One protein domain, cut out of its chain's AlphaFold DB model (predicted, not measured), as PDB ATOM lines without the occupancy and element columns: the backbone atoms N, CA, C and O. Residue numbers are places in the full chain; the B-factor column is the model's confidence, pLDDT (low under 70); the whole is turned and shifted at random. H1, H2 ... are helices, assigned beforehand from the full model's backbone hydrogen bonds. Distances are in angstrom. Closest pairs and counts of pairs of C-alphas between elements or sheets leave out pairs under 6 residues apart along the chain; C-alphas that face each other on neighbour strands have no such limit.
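What this domain is: This is residues 476 to 517 of the 853 residues of the protein "Hypothetical protein" of Alexandrium catenella (UniProt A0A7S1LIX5). One long helix, H1, makes the length of an elongated shape, and after its last residue, Ala 499, the backbone folds back through a tight link into a short helix, H2, making an uneven helical hairpin. After H2, residues 510 to 517 form a tail with no named element, and the first residues of H1, 476 to 481, stick out free. The printed part has 42 residues, with two named helices, H1 then H2, and no named strand; the class is all helix. It is only just loose, close to compact, with a radius of gyration of the C-alphas of 11.1 A, and spans 35 by 18 by 10 A.

How they stand to each other: Begin with H1, residues 476 to 499, and go on to H2, residues 502 to 509. They touch, H1 with residues 493 to 497 alone; look at the closest C-alphas, those of Ala 496 and Val 504, 6.1 A apart. They run opposite ways at a steep tilt of 39 degrees, a helical hairpin. In H1 and H2 every O i to N i+4 pair is within hydrogen-bond range.

Where its parts are: Find C-alpha 476 at (25.065, -47.022, 20.951); from there H1 runs 33.9 A to C-alpha 499 at (21.609, -14.750, 11.025). H2 runs 10.1 A, ending at C-alpha 509 at (26.307, -19.268, 25.766).

The domain as a whole: The two C-alphas farthest apart, those of Pro 476 and Asp 500, are 35.0 A apart. The printed part has no cut. In the B-factor column the mean pLDDT of the printed part is 82.2, and residue 514 alone is under 70.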
ATOM      1  N   PRO A 476      24.807 -47.338  22.353       73.19
ATOM      2  CA  PRO A 476      25.065 -47.022  20.951       73.19
ATOM      3  C   PRO A 476      23.914 -46.231  20.331       73.19
ATOM      4  O   PRO A 476      24.144 -45.285  19.580       73.19
ATOM      5  N   LYS A 477      22.668 -46.577  20.679       73.75
ATOM      6  CA  LYS A 477      21.455 -45.898  20.203       73.75
ATOM      7  C   LYS A 477      21.342 -44.485  20.786       73.75
ATOM      8  O   LYS A 477      21.039 -43.546  20.057       73.75
ATOM      9  N   TYR A 478      21.683 -44.331  22.060       73.50
ATOM     10  CA  TYR A 478      21.758 -43.084  22.810       73.50
ATOM     11  C   TYR A 478      22.927 -42.221  22.334       73.50
ATOM     12  O   TYR A 478      22.728 -41.050  22.076       73.50
ATOM     13  N   ARG A 479      24.114 -42.787  22.077       77.62
ATOM     14  CA  ARG A 479      25.260 -42.091  21.463       77.62
ATOM     15  C   ARG A 479      24.954 -41.652  20.035       77.62
ATOM     16  O   ARG A 479      25.322 -40.551  19.654       77.62
ATOM     17  N   LYS A 480      24.258 -42.473  19.239       79.56
ATOM     18  CA  LYS A 480      23.778 -42.086  17.901       79.56
ATOM     19  C   LYS A 480      22.745 -40.960  17.990       79.56
ATOM     20  O   LYS A 480      22.774 -40.053  17.165       79.56
ATOM     21  N   HIS A 481      21.860 -41.011  18.983       79.69
ATOM     22  CA  HIS A 481      20.893 -39.955  19.252       79.69
ATOM     23  C   HIS A 481      21.578 -38.661  19.717       79.69
ATOM     24  O   HIS A 481      21.306 -37.617  19.144       79.69
ATOM     25  N   LEU A 482      22.539 -38.741  20.641       78.94
ATOM     26  CA  LEU A 482      23.361 -37.621  21.101       78.94
ATOM     27  C   LEU A 482      24.164 -37.003  19.958       78.94
ATOM     28  O   LEU A 482      24.094 -35.802  19.792       78.94
ATOM     29  N   ARG A 483      24.825 -37.791  19.098       82.00
ATOM     30  CA  ARG A 483      25.512 -37.260  17.902       82.00
ATOM     31  C   ARG A 483      24.551 -36.587  16.924       82.00
ATOM     32  O   ARG A 483      24.925 -35.638  16.244       82.00
ATOM     33  N   LYS A 484      23.319 -37.096  16.806       85.00
ATOM     34  CA  LYS A 484      22.280 -36.466  15.980       85.00
ATOM     35  C   LYS A 484      21.841 -35.134  16.591       85.00
ATOM     36  O   LYS A 484      21.695 -34.175  15.845       85.00
ATOM     37  N   LEU A 485      21.647 -35.084  17.909       82.31
ATOM     38  CA  LEU A 485      21.321 -33.863  18.644       82.31
ATOM     39  C   LEU A 485      22.466 -32.850  18.574       82.31
ATOM     40  O   LEU A 485      22.216 -31.726  18.182       82.31
ATOM     41  N   GLU A 486      23.708 -33.264  18.814       85.12
ATOM     42  CA  GLU A 486      24.915 -32.437  18.689       85.12
ATOM     43  C   GLU A 486      25.053 -31.867  17.271       85.12
ATOM     44  O   GLU A 486      25.301 -30.680  17.098       85.12
ATOM     45  N   LYS A 487      24.800 -32.675  16.230       86.19
ATOM     46  CA  LYS A 487      24.777 -32.189  14.842       86.19
ATOM     47  C   LYS A 487      23.680 -31.144  14.610       86.19
ATOM     48  O   LYS A 487      23.931 -30.168  13.913       86.19
ATOM     49  N   LEU A 488      22.482 -31.348  15.159       85.81
ATOM     50  CA  LEU A 488      21.375 -30.390  15.052       85.81
ATOM     51  C   LEU A 488      21.657 -29.108  15.848       85.81
ATOM     52  O   LEU A 488      21.344 -28.022  15.376       85.81
ATOM     53  N   GLU A 489      22.276 -29.223  17.023       86.44
ATOM     54  CA  GLU A 489      22.717 -28.099  17.851       86.44
ATOM     55  C   GLU A 489      23.809 -27.295  17.137       86.44
ATOM     56  O   GLU A 489      23.702 -26.076  17.072       86.44
ATOM     57  N   LEU A 490      24.787 -27.955  16.508       85.81
ATOM     58  CA  LEU A 490      25.803 -27.307  15.671       85.81
ATOM     59  C   LEU A 490      25.199 -26.619  14.443       85.81
ATOM     60  O   LEU A 490      25.598 -25.507  14.122       85.81
ATOM     61  N   GLN A 491      24.225 -27.245  13.773       87.38
ATOM     62  CA  GLN A 491      23.518 -26.636  12.638       87.38
ATOM     63  C   GLN A 491      22.691 -25.418  13.063       87.38
ATOM     64  O   GLN A 491      22.691 -24.405  12.372       87.38
ATOM     65  N   SER A 492      22.008 -25.508  14.205       87.38
ATOM     66  CA  SER A 492      21.261 -24.394  14.796       87.38
ATOM     67  C   SER A 492      22.195 -23.251  15.198       87.38
ATOM     68  O   SER A 492      21.902 -22.090  14.932       87.38
ATOM     69  N   LEU A 493      23.354 -23.580  15.776       86.94
ATOM     70  CA  LEU A 493      24.376 -22.608  16.139       86.94
ATOM     71  C   LEU A 493      24.986 -21.928  14.904       86.94
ATOM     72  O   LEU A 493      25.120 -20.710  14.899       86.94
ATOM     73  N   GLU A 494      25.321 -22.684  13.855       88.62
ATOM     74  CA  GLU A 494      25.818 -22.136  12.584       88.62
ATOM     75  C   GLU A 494      24.783 -21.192  11.954       88.62
ATOM     76  O   GLU A 494      25.121 -20.056  11.634       88.62
ATOM     77  N   ALA A 495      23.512 -21.603  11.884       86.38
ATOM     78  CA  ALA A 495      22.428 -20.766  11.368       86.38
ATOM     79  C   ALA A 495      22.203 -19.494  12.209       86.38
ATOM     80  O   ALA A 495      21.978 -18.421  11.656       86.38
ATOM     81  N   ALA A 496      22.300 -19.591  13.538       87.69
ATOM     82  CA  ALA A 496      22.189 -18.438  14.429       87.69
ATOM     83  C   ALA A 496      23.351 -17.453  14.250       87.69
ATOM     84  O   ALA A 496      23.133 -16.246  14.272       87.69
ATOM     85  N   ILE A 497      24.573 -17.956  14.037       86.62
ATOM     86  CA  ILE A 497      25.744 -17.125  13.725       86.62
ATOM     87  C   ILE A 497      25.558 -16.430  12.371       86.62
ATOM     88  O   ILE A 497      25.809 -15.231  12.268       86.62
ATOM     89  N   GLU A 498      25.105 -17.149  11.341       83.44
ATOM     90  CA  GLU A 498      24.849 -16.576  10.011       83.44
ATOM     91  C   GLU A 498      23.739 -15.513  10.032       83.44
ATOM     92  O   GLU A 498      23.819 -14.529   9.297       83.44
ATOM     93  N   ALA A 499      22.724 -15.682  10.882       82.69
ATOM     94  CA  ALA A 499      21.609 -14.750  11.025       82.69
ATOM     95  C   ALA A 499      21.857 -13.606  12.032       82.69
ATOM     96  O   ALA A 499      21.008 -12.720  12.141       82.69
ATOM     97  N   ASP A 500      22.979 -13.619  12.763       84.12
ATOM     98  CA  ASP A 500      23.220 -12.770  13.948       84.12
ATOM     99  C   ASP A 500      22.064 -12.840  14.978       84.12
ATOM    100  O   ASP A 500      21.652 -11.844  15.578       84.12
ATOM    101  N   ASP A 501      21.501 -14.040  15.183       86.25
ATOM    102  CA  ASP A 501      20.391 -14.273  16.115       86.25
ATOM    103  C   ASP A 501      20.897 -14.308  17.561       86.25
ATOM    104  O   ASP A 501      21.199 -15.358  18.139       86.25
ATOM    105  N   ARG A 502      20.966 -13.122  18.169       85.44
ATOM    106  CA  ARG A 502      21.427 -12.942  19.552       85.44
ATOM    107  C   ARG A 502      20.639 -13.758  20.566       85.44
ATOM    108  O   ARG A 502      21.223 -14.219  21.539       85.44
ATOM    109  N   VAL A 503      19.342 -13.976  20.339       86.25
ATOM    110  CA  VAL A 503      18.509 -14.743  21.272       86.25
ATOM    111  C   VAL A 503      18.961 -16.195  21.281       86.25
ATOM    112  O   VAL A 503      19.119 -16.786  22.349       86.25
ATOM    113  N   VAL A 504      19.196 -16.783  20.109       84.62
ATOM    114  CA  VAL A 504      19.678 -18.164  20.014       84.62
ATOM    115  C   VAL A 504      21.123 -18.275  20.502       84.62
ATOM    116  O   VAL A 504      21.427 -19.190  21.270       84.62
ATOM    117  N   LEU A 505      21.996 -17.326  20.153       85.00
ATOM    118  CA  LEU A 505      23.390 -17.303  20.611       85.00
ATOM    119  C   LEU A 505      23.492 -17.216  22.143       85.00
ATOM    120  O   LEU A 505      24.206 -18.015  22.750       85.00
ATOM    121  N   GLU A 506      22.705 -16.352  22.791       85.88
ATOM    122  CA  GLU A 506      22.650 -16.259  24.255       85.88
ATOM    123  C   GLU A 506      22.172 -17.567  24.903       85.88
ATOM    124  O   GLU A 506      22.658 -17.946  25.973       85.88
ATOM    125  N   ARG A 507      21.247 -18.306  24.275       85.00
ATOM    126  CA  ARG A 507      20.826 -19.630  24.777       85.00
ATOM    127  C   ARG A 507      21.983 -20.625  24.758       85.00
ATOM    128  O   ARG A 507      22.165 -21.371  25.726       85.00
ATOM    129  N   PHE A 508      22.782 -20.621  23.692       84.75
ATOM    130  CA  PHE A 508      23.976 -21.459  23.595       84.75
ATOM    131  C   PHE A 508      25.027 -21.066  24.642       84.75
ATOM    132  O   PHE A 508      25.506 -21.938  25.372       84.75
ATOM    133  N   GLU A 509      25.323 -19.775  24.796       81.38
ATOM    134  CA  GLU A 509      26.307 -19.268  25.766       81.38
ATOM    135  C   GLU A 509      25.907 -19.533  27.224       81.38
ATOM    136  O   GLU A 509      26.744 -19.900  28.060       81.38
ATOM    137  N   ASN A 510      24.612 -19.430  27.530       82.75
ATOM    138  CA  ASN A 510      24.075 -19.725  28.854       82.75
ATOM    139  C   ASN A 510      24.041 -21.229  29.174       82.75
ATOM    140  O   ASN A 510      23.808 -21.600  30.329       82.75
ATOM    141  N   GLY A 511      24.367 -22.101  28.213       72.94
ATOM    142  CA  GLY A 511      24.432 -23.550  28.398       72.94
ATOM    143  C   GLY A 511      23.060 -24.223  28.399       72.94
ATOM    144  O   GLY A 511      22.869 -25.193  29.122       72.94
ATOM    145  N   GLN A 512      22.104 -23.701  27.625       74.44
ATOM    146  CA  GLN A 512      20.776 -24.311  27.454       74.44
ATOM    147  C   GLN A 512      20.743 -25.410  26.370       74.44
ATOM    148  O   GLN A 512      19.665 -25.866  25.995       74.44
ATOM    149  N   ASN A 513      21.903 -25.838  25.863       71.94
ATOM    150  CA  ASN A 513      22.027 -27.009  24.993       71.94
ATOM    151  C   ASN A 513      22.167 -28.295  25.825       71.94
ATOM    152  O   ASN A 513      22.631 -28.278  26.964       71.94
ATOM    153  N   LEU A 514      21.708 -29.410  25.265       66.19
ATOM    154  CA  LEU A 514      21.567 -30.676  25.984       66.19
ATOM    155  C   LEU A 514      22.820 -31.554  25.882       66.19
ATOM    156  O   LEU A 514      22.963 -32.486  26.676       66.19
ATOM    157  N   THR A 515      23.700 -31.298  24.905       77.56
ATOM    158  CA  THR A 515      24.793 -32.227  24.568       77.56
ATOM    159  C   THR A 515      26.209 -31.687  24.768       77.56
ATOM    160  O   THR A 515      27.140 -32.492  24.834       77.56
ATOM    161  N   MET A 516      26.398 -30.371  24.930       80.88
ATOM    162  CA  MET A 516      27.721 -29.741  24.983       80.88
ATOM    163  C   MET A 516      27.982 -28.991  26.297       80.88
ATOM    164  O   MET A 516      27.106 -28.411  26.926       80.88
ATOM    165  N   THR A 517      29.240 -28.960  26.732       83.38
ATOM    166  CA  THR A 517      29.660 -28.079  27.835       83.38
ATOM    167  C   THR A 517      29.823 -26.639  27.348       83.38
ATOM    168  O   THR A 517      30.129 -26.402  26.181       83.38
TER     169      THR A 517